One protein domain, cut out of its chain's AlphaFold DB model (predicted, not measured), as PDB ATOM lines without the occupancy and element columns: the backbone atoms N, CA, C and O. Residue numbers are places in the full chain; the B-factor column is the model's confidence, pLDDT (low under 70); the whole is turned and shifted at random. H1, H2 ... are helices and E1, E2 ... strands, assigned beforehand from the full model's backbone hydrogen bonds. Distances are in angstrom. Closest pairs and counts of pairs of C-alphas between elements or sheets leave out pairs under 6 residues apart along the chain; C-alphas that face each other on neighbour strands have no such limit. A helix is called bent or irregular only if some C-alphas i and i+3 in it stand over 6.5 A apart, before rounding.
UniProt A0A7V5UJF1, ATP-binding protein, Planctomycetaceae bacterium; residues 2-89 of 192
ATOM      1  N   LEU A   2      15.011 -50.006 -15.619       95.81
ATOM      2  CA  LEU A   2      14.572 -49.375 -14.359       95.81
ATOM      3  C   LEU A   2      14.843 -50.224 -13.108       95.81
ATOM      4  O   LEU A   2      15.336 -49.700 -12.122       95.81
ATOM      5  N   ALA A   3      14.626 -51.543 -13.164       97.00
ATOM      6  CA  ALA A   3      14.966 -52.434 -12.049       97.00
ATOM      7  C   ALA A   3      16.469 -52.421 -11.693       97.00
ATOM      8  O   ALA A   3      16.818 -52.446 -10.520       97.00
ATOM      9  N   ALA A   4      17.358 -52.330 -12.690       96.88
ATOM     10  CA  ALA A   4      18.801 -52.247 -12.457       96.88
ATOM     11  C   ALA A   4      19.200 -50.882 -11.871       96.88
ATOM     12  O   ALA A   4      20.006 -50.822 -10.952       96.88
ATOM     13  N   ILE A   5      18.583 -49.796 -12.353       97.81
ATOM     14  CA  ILE A   5      18.746 -48.456 -11.769       97.81
ATOM     15  C   ILE A   5      18.273 -48.452 -10.309       97.81
ATOM     16  O   ILE A   5      18.967 -47.931  -9.444       97.81
ATOM     17  N   MET A   6      17.134 -49.083 -10.016       98.00
ATOM     18  CA  MET A   6      16.599 -49.185  -8.657       98.00
ATOM     19  C   MET A   6      17.507 -50.004  -7.733       98.00
ATOM     20  O   MET A   6      17.681 -49.642  -6.573       98.00
ATOM     21  N   SER A   7      18.110 -51.084  -8.235       98.12
ATOM     22  CA  SER A   7      19.094 -51.875  -7.484       98.12
ATOM     23  C   SER A   7      20.309 -51.018  -7.108       98.12
ATOM     24  O   SER A   7      20.623 -50.906  -5.926       98.12
ATOM     25  N   LEU A   8      20.892 -50.277  -8.062       97.75
ATOM     26  CA  LEU A   8      21.960 -49.303  -7.773       97.75
ATOM     27  C   LEU A   8      21.512 -48.214  -6.781       97.75
ATOM     28  O   LEU A   8      22.281 -47.741  -5.952       97.75
ATOM     29  N   TYR A   9      20.249 -47.806  -6.837       98.00
ATOM     30  CA  TYR A   9      19.741 -46.764  -5.953       98.00
ATOM     31  C   TYR A   9      19.478 -47.251  -4.520       98.00
ATOM     32  O   TYR A   9      19.662 -46.483  -3.576       98.00
ATOM     33  N   SER A  10      19.058 -48.502  -4.332       97.81
ATOM     34  CA  SER A  10      18.552 -49.003  -3.042       97.81
ATOM     35  C   SER A  10      19.492 -49.962  -2.321       97.81
ATOM     36  O   SER A  10      19.469 -50.027  -1.094       97.81
ATOM     37  N   GLU A  11      20.345 -50.680  -3.046       97.94
ATOM     38  CA  GLU A  11      21.262 -51.651  -2.457       97.94
ATOM     39  C   GLU A  11      22.588 -50.996  -2.050       97.94
ATOM     40  O   GLU A  11      22.991 -49.949  -2.575       97.94
ATOM     41  N   GLN A  12      23.272 -51.610  -1.083       96.44
ATOM     42  CA  GLN A  12      24.581 -51.158  -0.624       96.44
ATOM     43  C   GLN A  12      25.661 -51.603  -1.614       96.44
ATOM     44  O   GLN A  12      25.780 -52.787  -1.920       96.44
ATOM     45  N   HIS A  13      26.459 -50.655  -2.098       97.44
ATOM     46  CA  HIS A  13      27.592 -50.913  -2.980       97.44
ATOM     47  C   HIS A  13      28.560 -49.725  -2.985       97.44
ATOM     48  O   HIS A  13      28.165 -48.603  -2.668       97.44
ATOM     49  N   ASP A  14      29.769 -49.949  -3.499       96.69
ATOM     50  CA  ASP A  14      30.807 -48.918  -3.639       96.69
ATOM     51  C   ASP A  14      30.983 -48.414  -5.088       96.69
ATOM     52  O   ASP A  14      31.901 -47.651  -5.385       96.69
ATOM     53  N   PHE A  15      30.121 -48.832  -6.027       97.62
ATOM     54  CA  PHE A  15      30.185 -48.365  -7.418       97.62
ATOM     55  C   PHE A  15      30.007 -46.846  -7.532       97.62
ATOM     56  O   PHE A  15      29.068 -46.279  -6.977       97.62
ATOM     57  N   GLN A  16      30.875 -46.210  -8.322       97.19
ATOM     58  CA  GLN A  16      30.896 -44.756  -8.520       97.19
ATOM     59  C   GLN A  16      30.349 -44.314  -9.879       97.19
ATOM     60  O   GLN A  16      29.998 -43.151 -10.042       97.19
ATOM     61  N   THR A  17      30.271 -45.217 -10.856       97.88
ATOM     62  CA  THR A  17      29.864 -44.889 -12.226       97.88
ATOM     63  C   THR A  17      28.855 -45.907 -12.720       97.88
ATOM     64  O   THR A  17      29.046 -47.109 -12.546       97.88
ATOM     65  N   VAL A  18      27.805 -45.428 -13.376       98.12
ATOM     66  CA  VAL A  18      26.874 -46.259 -14.140       98.12
ATOM     67  C   VAL A  18      26.992 -45.908 -15.617       98.12
ATOM     68  O   VAL A  18      27.041 -44.737 -16.000       98.12
ATOM     69  N   VAL A  19      27.051 -46.947 -16.448       98.19
ATOM     70  CA  VAL A  19      27.157 -46.821 -17.901       98.19
ATOM     71  C   VAL A  19      25.912 -47.413 -18.547       98.19
ATOM     72  O   VAL A  19      25.564 -48.566 -18.298       98.19
ATOM     73  N   VAL A  20      25.250 -46.629 -19.396       98.19
ATOM     74  CA  VAL A  20      24.193 -47.104 -20.291       98.19
ATOM     75  C   VAL A  20      24.812 -47.360 -21.661       98.19
ATOM     76  O   VAL A  20      25.062 -46.425 -22.425       98.19
ATOM     77  N   ASP A  21      25.056 -48.637 -21.951       97.00
ATOM     78  CA  ASP A  21      25.593 -49.119 -23.223       97.00
ATOM     79  C   ASP A  21      24.574 -50.035 -23.936       97.00
ATOM     80  O   ASP A  21      24.291 -51.134 -23.461       97.00
ATOM     81  N   SER A  22      23.941 -49.625 -25.038       97.19
ATOM     82  CA  SER A  22      23.949 -48.283 -25.639       97.19
ATOM     83  C   SER A  22      22.557 -47.652 -25.598       97.19
ATOM     84  O   SER A  22      21.530 -48.335 -25.523       97.19
ATOM     85  N   ALA A  23      22.503 -46.323 -25.658       98.19
ATOM     86  CA  ALA A  23      21.260 -45.567 -25.640       98.19
ATOM     87  C   ALA A  23      20.360 -45.903 -26.840       98.19
ATOM     88  O   ALA A  23      19.142 -45.914 -26.695       98.19
ATOM     89  N   ASP A  24      20.930 -46.220 -28.008       97.69
ATOM     90  CA  ASP A  24      20.158 -46.624 -29.189       97.69
ATOM     91  C   ASP A  24      19.538 -48.024 -29.058       97.69
ATOM     92  O   ASP A  24      18.441 -48.259 -29.561       97.69
ATOM     93  N   TRP A  25      20.157 -48.935 -28.302       97.94
ATOM     94  CA  TRP A  25      19.521 -50.203 -27.933       97.94
ATOM     95  C   TRP A  25      18.479 -50.031 -26.825       97.94
ATOM     96  O   TRP A  25      17.409 -50.644 -26.883       97.94
ATOM     97  N   LEU A  26      18.746 -49.166 -25.843       98.50
ATOM     98  CA  LEU A  26      17.752 -48.776 -24.841       98.50
ATOM     99  C   LEU A  26      16.507 -48.165 -25.501       98.50
ATOM    100  O   LEU A  26      15.389 -48.483 -25.098       98.50
ATOM    101  N   GLU A  27      16.681 -47.362 -26.550       98.44
ATOM    102  CA  GLU A  27      15.578 -46.783 -27.314       98.44
ATOM    103  C   GLU A  27      14.612 -47.861 -27.834       98.44
ATOM    104  O   GLU A  27      13.399 -47.729 -27.684       98.44
ATOM    105  N   GLN A  28      15.134 -48.979 -28.348       97.88
ATOM    106  CA  GLN A  28      14.312 -50.102 -28.816       97.88
ATOM    107  C   GLN A  28      13.501 -50.749 -27.685       97.88
ATOM    108  O   GLN A  28      12.357 -51.164 -27.887       97.88
ATOM    109  N   LEU A  29      14.074 -50.845 -26.481       98.25
ATOM    110  CA  LEU A  29      13.355 -51.346 -25.305       98.25
ATOM    111  C   LEU A  29      12.253 -50.377 -24.877       98.25
ATOM    112  O   LEU A  29      11.154 -50.811 -24.540       98.25
ATOM    113  N   ILE A  30      12.529 -49.077 -24.943       98.50
ATOM    114  CA  ILE A  30      11.544 -48.031 -24.671       98.50
ATOM    115  C   ILE A  30      10.394 -48.098 -25.676       98.50
ATOM    116  O   ILE A  30       9.236 -48.022 -25.278       98.50
ATOM    117  N   TRP A  31      10.668 -48.317 -26.961       98.38
ATOM    118  CA  TRP A  31       9.613 -48.466 -27.965       98.38
ATOM    119  C   TRP A  31       8.712 -49.669 -27.685       98.38
ATOM    120  O   TRP A  31       7.487 -49.550 -27.743       98.38
ATOM    121  N   LYS A  32       9.298 -50.811 -27.305       98.00
ATOM    122  CA  LYS A  32       8.535 -51.991 -26.871       98.00
ATOM    123  C   LYS A  32       7.692 -51.699 -25.633       98.00
ATOM    124  O   LYS A  32       6.551 -52.141 -25.561       98.00
ATOM    125  N   GLU A  33       8.229 -50.939 -24.682       98.00
ATOM    126  CA  GLU A  33       7.494 -50.524 -23.490       98.00
ATOM    127  C   GLU A  33       6.307 -49.614 -23.835       98.00
ATOM    128  O   GLU A  33       5.222 -49.798 -23.289       98.00
ATOM    129  N   VAL A  34       6.461 -48.693 -24.791       98.12
ATOM    130  CA  VAL A  34       5.350 -47.872 -25.301       98.12
ATOM    131  C   VAL A  34       4.254 -48.754 -25.898       98.12
ATOM    132  O   VAL A  34       3.094 -48.606 -25.522       98.12
ATOM    133  N   VAL A  35       4.608 -49.694 -26.784       97.94
ATOM    134  CA  VAL A  35       3.656 -50.655 -27.376       97.94
ATOM    135  C   VAL A  35       2.965 -51.487 -26.293       97.94
ATOM    136  O   VAL A  35       1.747 -51.637 -26.319       97.94
ATOM    137  N   ARG A  36       3.706 -51.948 -25.280       97.31
ATOM    138  CA  ARG A  36       3.150 -52.697 -24.145       97.31
ATOM    139  C   ARG A  36       2.151 -51.871 -23.328       97.31
ATOM    140  O   ARG A  36       1.125 -52.403 -22.914       97.31
ATOM    141  N   ARG A  37       2.443 -50.590 -23.072       96.81
ATOM    142  CA  ARG A  37       1.563 -49.679 -22.311       96.81
ATOM    143  C   ARG A  37       0.341 -49.225 -23.112       96.81
ATOM    144  O   ARG A  37      -0.670 -48.865 -22.515       96.81
ATOM    145  N   ARG A  38       0.433 -49.197 -24.445       96.31
ATOM    146  CA  ARG A  38      -0.598 -48.658 -25.346       96.31
ATOM    147  C   ARG A  38      -0.830 -49.613 -26.534       96.31
ATOM    148  O   ARG A  38      -0.546 -49.258 -27.670       96.31
ATOM    149  N   PRO A  39      -1.395 -50.812 -26.317       96.62
ATOM    150  CA  PRO A  39      -1.457 -51.863 -27.341       96.62
ATOM    151  C   PRO A  39      -2.406 -51.563 -28.515       96.62
ATOM    152  O   PRO A  39      -2.495 -52.356 -29.444       96.62
ATOM    153  N   THR A  40      -3.116 -50.432 -28.495       96.31
ATOM    154  CA  THR A  40      -4.055 -50.019 -29.540       96.31
ATOM    155  C   THR A  40      -3.877 -48.546 -29.899       96.31
ATOM    156  O   THR A  40      -3.639 -47.698 -29.038       96.31
ATOM    157  N   THR A  41      -4.079 -48.215 -31.171       93.94
ATOM    158  CA  THR A  41      -4.215 -46.834 -31.651       93.94
ATOM    159  C   THR A  41      -5.514 -46.196 -31.143       93.94
ATOM    160  O   THR A  41      -6.452 -46.886 -30.751       93.94
ATOM    161  N   GLU A  42      -5.636 -44.869 -31.244       88.75
ATOM    162  CA  GLU A  42      -6.880 -44.144 -30.904       88.75
ATOM    163  C   GLU A  42      -8.097 -44.577 -31.732       88.75
ATOM    164  O   GLU A  42      -9.233 -44.347 -31.334       88.75
ATOM    165  N   ARG A  43      -7.866 -45.204 -32.891       91.19
ATOM    166  CA  ARG A  43      -8.920 -45.732 -33.766       91.19
ATOM    167  C   ARG A  43      -9.234 -47.208 -33.490       91.19
ATOM    168  O   ARG A  43      -9.908 -47.833 -34.300       91.19
ATOM    169  N   GLY A  44      -8.718 -47.771 -32.395       93.12
ATOM    170  CA  GLY A  44      -8.991 -49.145 -31.964       93.12
ATOM    171  C   GLY A  44      -8.254 -50.233 -32.749       93.12
ATOM    172  O   GLY A  44      -8.604 -51.399 -32.627       93.12
ATOM    173  N   ARG A  45      -7.254 -49.878 -33.566       95.06
ATOM    174  CA  ARG A  45      -6.396 -50.862 -34.249       95.06
ATOM    175  C   ARG A  45      -5.281 -51.326 -33.318       95.06
ATOM    176  O   ARG A  45      -4.652 -50.461 -32.710       95.06
ATOM    177  N   ASP A  46      -5.008 -52.623 -33.284       96.56
ATOM    178  CA  ASP A  46      -3.863 -53.191 -32.570       96.56
ATOM    179  C   ASP A  46      -2.535 -52.600 -33.062       96.56
ATOM    180  O   ASP A  46      -2.368 -52.286 -34.245       96.56
ATOM    181  N   VAL A  47      -1.607 -52.436 -32.124       97.00
ATOM    182  CA  VAL A  47      -0.269 -51.885 -32.326       97.00
ATOM    183  C   VAL A  47       0.754 -52.988 -32.103       97.00
ATOM    184  O   VAL A  47       0.779 -53.633 -31.056       97.00
ATOM    185  N   THR A  48       1.635 -53.166 -33.079       94.94
ATOM    186  CA  THR A  48       2.737 -54.134 -33.033       94.94
ATOM    187  C   THR A  48       4.103 -53.452 -33.069       94.94
ATOM    188  O   THR A  48       5.078 -54.013 -32.567       94.94
ATOM    189  N   SER A  49       4.175 -52.224 -33.592       96.12
ATOM    190  CA  SER A  49       5.383 -51.400 -33.599       96.12
ATOM    191  C   SER A  49       5.094 -49.928 -33.275       96.12
ATOM    192  O   SER A  49       3.953 -49.469 -33.285       96.12
ATOM    193  N   ILE A  50       6.138 -49.153 -32.968       96.88
ATOM    194  CA  ILE A  50       6.000 -47.731 -32.609       96.88
ATOM    195  C   ILE A  50       5.520 -46.857 -33.784       96.88
ATOM    196  O   ILE A  50       5.010 -45.753 -33.594       96.88
ATOM    197  N   GLU A  51       5.661 -47.339 -35.009       96.06
ATOM    198  CA  GLU A  51       5.216 -46.669 -36.225       96.06
ATOM    199  C   GLU A  51       3.697 -46.771 -36.430       96.06
ATOM    200  O   GLU A  51       3.107 -45.873 -37.038       96.06
ATOM    201  N   ASP A  52       3.041 -47.795 -35.870       96.31
ATOM    202  CA  ASP A  52       1.600 -48.033 -36.051       96.31
ATOM    203  C   ASP A  52       0.730 -46.901 -35.470       96.31
ATOM    204  O   ASP A  52      -0.408 -46.697 -35.898       96.31
ATOM    205  N   TYR A  53       1.268 -46.102 -34.538       95.38
ATOM    206  CA  TYR A  53       0.583 -44.922 -33.995       95.38
ATOM    207  C   TYR A  53       0.436 -43.770 -35.004       95.38
ATOM    208  O   TYR A  53      -0.280 -42.803 -34.726       95.38
ATOM    209  N   GLY A  54       1.104 -43.842 -36.158       92.19
ATOM    210  CA  GLY A  54       1.082 -42.812 -37.192       92.19
ATOM    211  C   GLY A  54       2.105 -41.695 -36.967       92.19
ATOM    212  O   GLY A  54       3.073 -41.851 -36.226       92.19
ATOM    213  N   PHE A  55       1.892 -40.562 -37.649       90.94
ATOM    214  CA  PHE A  55       2.853 -39.466 -37.851       90.94
ATOM    215  C   PHE A  55       3.644 -39.069 -36.591       90.94
ATOM    216  O   PHE A  55       3.189 -38.271 -35.775       90.94
ATOM    217  N   ALA A  56       4.830 -39.665 -36.441       92.88
ATOM    218  CA  ALA A  56       5.767 -39.522 -35.326       92.88
ATOM    219  C   ALA A  56       5.204 -39.734 -33.902       92.88
ATOM    220  O   ALA A  56       5.910 -39.530 -32.915       92.88
ATOM    221  N   LYS A  57       3.951 -40.168 -33.771       95.25
ATOM    222  CA  LYS A  57       3.211 -40.107 -32.512       95.25
ATOM    223  C   LYS A  57       3.742 -41.079 -31.468       95.25
ATOM    224  O   LYS A  57       3.885 -40.715 -30.304       95.25
ATOM    225  N   GLY A  58       4.095 -42.286 -31.906       96.75
ATOM    226  CA  GLY A  58       4.731 -43.278 -31.047       96.75
ATOM    227  C   GLY A  58       6.036 -42.757 -30.445       96.75
ATOM    228  O   GLY A  58       6.273 -42.929 -29.253       96.75
ATOM    229  N   TYR A  59       6.840 -42.030 -31.226       97.56
ATOM    230  CA  TYR A  59       8.092 -41.440 -30.744       97.56
ATOM    231  C   TYR A  59       7.872 -40.315 -29.728       97.56
ATOM    232  O   TYR A  59       8.683 -40.157 -28.822       97.56
ATOM    233  N   SER A  60       6.766 -39.570 -29.822       97.06
ATOM    234  CA  SER A  60       6.369 -38.630 -28.767       97.06
ATOM    235  C   SER A  60       5.969 -39.359 -27.483       97.06
ATOM    236  O   SER A  60       6.355 -38.931 -26.399       97.06
ATOM    237  N   TYR A  61       5.250 -40.484 -27.581       97.81
ATOM    238  CA  TYR A  61       4.936 -41.319 -26.414       97.81
ATOM    239  C   TYR A  61       6.185 -41.927 -25.771       97.81
ATOM    240  O   TYR A  61       6.222 -42.086 -24.556       97.81
ATOM    241  N   ALA A  62       7.229 -42.208 -26.553       98.38
ATOM    242  CA  ALA A  62       8.504 -42.701 -26.035       98.38
ATOM    243  C   ALA A  62       9.220 -41.707 -25.105       98.38
ATOM    244  O   ALA A  62      10.072 -42.129 -24.327       98.38
ATOM    245  N   LEU A  63       8.872 -40.415 -25.135       98.56
ATOM    246  CA  LEU A  63       9.476 -39.419 -24.246       98.56
ATOM    247  C   LEU A  63       9.121 -39.643 -22.775       98.56
ATOM    248  O   LEU A  63       9.940 -39.339 -21.918       98.56
ATOM    249  N   GLU A  64       7.940 -40.186 -22.477       98.19
ATOM    250  CA  GLU A  64       7.522 -40.481 -21.102       98.19
ATOM    251  C   GLU A  64       8.410 -41.580 -20.472       98.19
ATOM    252  O   GLU A  64       9.084 -41.281 -19.486       98.19
ATOM    253  N   PRO A  65       8.568 -42.786 -21.059       98.31
ATOM    254  CA  PRO A  65       9.502 -43.780 -20.525       98.31
ATOM    255  C   PRO A  65      10.974 -43.347 -20.568       98.31
ATOM    256  O   PRO A  65      11.757 -43.759 -19.714       98.31
ATOM    257  N   TRP A  66      11.379 -42.515 -21.539       98.62
ATOM    258  CA  TRP A  66      12.719 -41.918 -21.518       98.62
ATOM    259  C   TRP A  66      12.929 -41.069 -20.267       98.62
ATOM    260  O   TRP A  66      13.958 -41.218 -19.611       98.62
ATOM    261  N   ARG A  67      11.961 -40.216 -19.906       98.62
ATOM    262  CA  ARG A  67      12.032 -39.400 -18.687       98.62
ATOM    263  C   ARG A  67      12.130 -40.256 -17.436       98.62
ATOM    264  O   ARG A  67      13.002 -39.986 -16.631       98.62
ATOM    265  N   GLU A  68      11.366 -41.342 -17.334       98.56
ATOM    266  CA  GLU A  68      11.484 -42.273 -16.199       98.56
ATOM    267  C   GLU A  68      12.910 -42.827 -16.039       98.56
ATOM    268  O   GLU A  68      13.427 -42.928 -14.926       98.56
ATOM    269  N   VAL A  69      13.576 -43.168 -17.150       98.62
ATOM    270  CA  VAL A  69      14.977 -43.606 -17.108       98.62
ATOM    271  C   VAL A  69      15.894 -42.465 -16.665       98.62
ATOM    272  O   VAL A  69      16.731 -42.671 -15.788       98.62
ATOM    273  N   LEU A  70      15.743 -41.275 -17.252       98.69
ATOM    274  CA  LEU A  70      16.572 -40.111 -16.925       98.69
ATOM    275  C   LEU A  70      16.373 -39.638 -15.478       98.69
ATOM    276  O   LEU A  70      17.345 -39.244 -14.836       98.69
ATOM    277  N   ASP A  71      15.161 -39.728 -14.938       98.62
ATOM    278  CA  ASP A  71      14.843 -39.406 -13.547       98.62
ATOM    279  C   ASP A  71      15.546 -40.384 -12.602       98.62
ATOM    280  O   ASP A  71      16.198 -39.968 -11.643       98.62
ATOM    281  N   GLY A  72      15.525 -41.681 -12.922       98.62
ATOM    282  CA  GLY A  72      16.276 -42.687 -12.173       98.62
ATOM    283  C   GLY A  72      17.793 -42.454 -12.210       98.62
ATOM    284  O   GLY A  72      18.459 -42.522 -11.178       98.62
ATOM    285  N   LEU A  73      18.354 -42.116 -13.376       98.75
ATOM    286  CA  LEU A  73      19.772 -41.748 -13.498       98.75
ATOM    287  C   LEU A  73      20.101 -40.452 -12.738       98.75
ATOM    288  O   LEU A  73      21.174 -40.330 -12.151       98.75
ATOM    289  N   THR A  74      19.170 -39.499 -12.711       98.62
ATOM    290  CA  THR A  74      19.297 -38.252 -11.948       98.62
ATOM    291  C   THR A  74      19.315 -38.526 -10.445       98.62
ATOM    292  O   THR A  74      20.142 -37.950  -9.740       98.62
ATOM    293  N   ALA A  75      18.480 -39.446  -9.953       98.56
ATOM    294  CA  ALA A  75      18.500 -39.879  -8.556       98.56
ATOM    295  C   ALA A  75      19.844 -40.532  -8.184       98.56
ATOM    296  O   ALA A  75      20.446 -40.174  -7.172       98.56
ATOM    297  N   LEU A  76      20.384 -41.413  -9.039       98.62
ATOM    298  CA  LEU A  76      21.724 -41.987  -8.835       98.62
ATOM    299  C   LEU A  76      22.813 -40.908  -8.762       98.62
ATOM    300  O   LEU A  76      23.686 -40.957  -7.897       98.62
ATOM    301  N   ARG A  77      22.758 -39.901  -9.637       97.94
ATOM    302  CA  ARG A  77      23.708 -38.786  -9.602       97.94
ATOM    303  C   ARG A  77      23.597 -37.981  -8.308       97.94
ATOM    304  O   ARG A  77      24.603 -37.745  -7.647       97.94
ATOM    305  N   ASN A  78      22.393 -37.533  -7.971       98.00
ATOM    306  CA  ASN A  78      22.189 -36.536  -6.920       98.00
ATOM    307  C   ASN A  78      22.270 -37.131  -5.514       98.00
ATOM    308  O   ASN A  78      22.745 -36.468  -4.597       98.00
ATOM    309  N   GLU A  79      21.811 -38.369  -5.342       97.81
ATOM    310  CA  GLU A  79      21.643 -38.982  -4.021       97.81
ATOM    311  C   GLU A  79      22.690 -40.058  -3.738       97.81
ATOM    312  O   GLU A  79      23.048 -40.285  -2.585       97.81
ATOM    313  N   ARG A  80      23.222 -40.699  -4.787       97.38
ATOM    314  CA  ARG A  80      24.294 -41.701  -4.673       97.38
ATOM    315  C   ARG A  80      25.653 -41.176  -5.143       97.38
ATOM    316  O   ARG A  80      26.640 -41.895  -5.035       97.38
ATOM    317  N   GLY A  81      25.723 -39.942  -5.652       97.19
ATOM    318  CA  GLY A  81      26.966 -39.325  -6.119       97.19
ATOM    319  C   GLY A  81      27.580 -40.011  -7.343       97.19
ATOM    320  O   GLY A  81      28.777 -39.859  -7.582       97.19
ATOM    321  N   MET A  82      26.797 -40.793  -8.096       98.38
ATOM    322  CA  MET A  82      27.329 -41.574  -9.210       98.38
ATOM    323  C   MET A  82      27.552 -40.719 -10.462       98.38
ATOM    324  O   MET A  82      26.718 -39.892 -10.836       98.38
ATOM    325  N   MET A  83      28.649 -40.977 -11.170       98.06
ATOM    326  CA  MET A  83      28.852 -40.501 -12.534       98.06
ATOM    327  C   MET A  83      27.968 -41.295 -13.497       98.06
ATOM    328  O   MET A  83      27.893 -42.523 -13.424       98.06
ATOM    329  N   ILE A  84      27.323 -40.595 -14.428       98.50
ATOM    330  CA  ILE A  84      26.484 -41.213 -15.451       98.50
ATOM    331  C   ILE A  84      27.170 -41.077 -16.805       98.50
ATOM    332  O   ILE A  84      27.499 -39.969 -17.226       98.50
ATOM    333  N   ILE A  85      27.354 -42.197 -17.501       98.19
ATOM    334  CA  ILE A  85      27.851 -42.222 -18.877       98.19
ATOM    335  C   ILE A  85      26.806 -42.910 -19.749       98.19
ATOM    336  O   ILE A  85      26.363 -44.017 -19.454       98.19
ATOM    337  N   MET A  86      26.425 -42.269 -20.849       98.38
ATOM    338  CA  MET A  86      25.588 -42.874 -21.883       98.38
ATOM    339  C   MET A  86      26.378 -42.913 -23.183       98.38
ATOM    340  O   MET A  86      26.905 -41.886 -23.610       98.38
ATOM    341  N   ILE A  87      26.438 -44.078 -23.824       98.19
ATOM    342  CA  ILE A  87      27.046 -44.207 -25.150       98.19
ATOM    343  C   ILE A  87      25.985 -44.528 -26.188       98.19
ATOM    344  O   ILE A  87      25.025 -45.242 -25.917       98.19
ATOM    345  N   ALA A  88      26.133 -43.962 -27.378       98.25
ATOM    346  CA  ALA A  88      25.232 -44.178 -28.498       98.25
ATOM    347  C   ALA A  88      26.053 -44.285 -29.777       98.25
ATOM    348  O   ALA A  88      27.054 -43.582 -29.943       98.25
ATOM    349  N   HIS A  89      25.603 -45.120 -30.708       98.31
ATOM    350  CA  HIS A  89      26.171 -45.112 -32.051       98.31
ATOM    351  C   HIS A  89      25.956 -43.749 -32.717       98.31
ATOM    352  O   HIS A  89      24.980 -43.058 -32.429       98.31
TER     353      HIS A  89
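This is residues 2 to 89 of the 192 residues of the protein "ATP-binding protein" of Planctomycetaceae bacterium (UniProt A0A7V5UJF1). A long helix, H5, a two-stranded ribbon, E1 with E2, and a second long helix, H2, make the three sides of an elongated triangle; H1 lies side by side with H5. Beyond the corner where H2 meets the first turns of H5, the short helices H3 and H4 and the loop of residues 38 to 49 make one end of the long axis. The printed part has 88 residues with five named helices and two named strands, in the order H1, E1, H2, H3, H4, H5, E2; the sheet, order E1, E2, is parallel and the class is mostly helix. The whole is loose, with a radius of gyration of the C-alphas of 15.4 A and spans of 49 by 27 by 16 A.

H1 is residues 2 to 10, 12.0 A long, beginning at C-alpha 2 at (14.572, -49.375, -14.359). E1 is residues 17 to 21, 12.5 A. H2, residues 23 to 37, measures 20.4 A and ends at C-alpha 37 at (1.563, -49.679, -22.311). H3 is residues 50 to 53, 6.3 A, neither bent nor irregular, but only just: C-alphas 50 and 53 are 6.3 A apart. H4 is residues 57 to 61, 6.5 A. H5, residues 63 to 80, measures 24.7 A. E2, residues 83 to 87, 13.3 A, ends at C-alpha 87 at (27.046, -44.207, -25.150).

H2 is the hub, touching three helices. Its residues 31 to 35 touch H3, the closest C-alphas being those of Trp 31 and Ile 50, 5.9 A apart. Its residues 31 to 34 touch H4, closest at the C-alphas of Val 34 and Tyr 61, 6.7 A. Its residues 30 to 34 touch residues 65 to 66 of H5, at a steep tilt of 59 degrees, opposite ways; the closest C-alphas, of Ile 30 and Pro 65, are 6.3 A apart. H3 and H4 touch only at the corner by their link, with the C-alphas of Ile 50 and Gly 58 closest at 4.9 A. H1 touches H5 at a shallow tilt of 17 degrees, the same way, with the C-alphas of Tyr 9 and Leu 76 closest at 5.9 A. E1 and E2 are parallel neighbours at 13 degrees; N 20 and O 85, 2.8 A, and N 85 and O 18, 3.0 A, are within hydrogen-bond range. E1, H2, H3, H4, H5 and E2 form a strand-helix-strand unit, two parallel neighbour strands with helices between. E1 and H5 are near each other, with 8 pairs of C-alphas within 10 A. The closest C-alphas of H5 and E2, of Arg 77 and Met 83, are 6.2 A apart. H1 and H2 are apart. Every O i to N i+4 pair is within hydrogen-bond range in H1, H4 and H5, and 10 of 11 are in H2; H3 is too short for such a pair.

The C-alphas farthest apart, of Asp 14 and Arg 43, are 50.0 A apart. The printed part has no cut. The link from H2 to H3, 12 residues, is long. The mean pLDDT of the printed part is 97.2, and no printed residue is under 70.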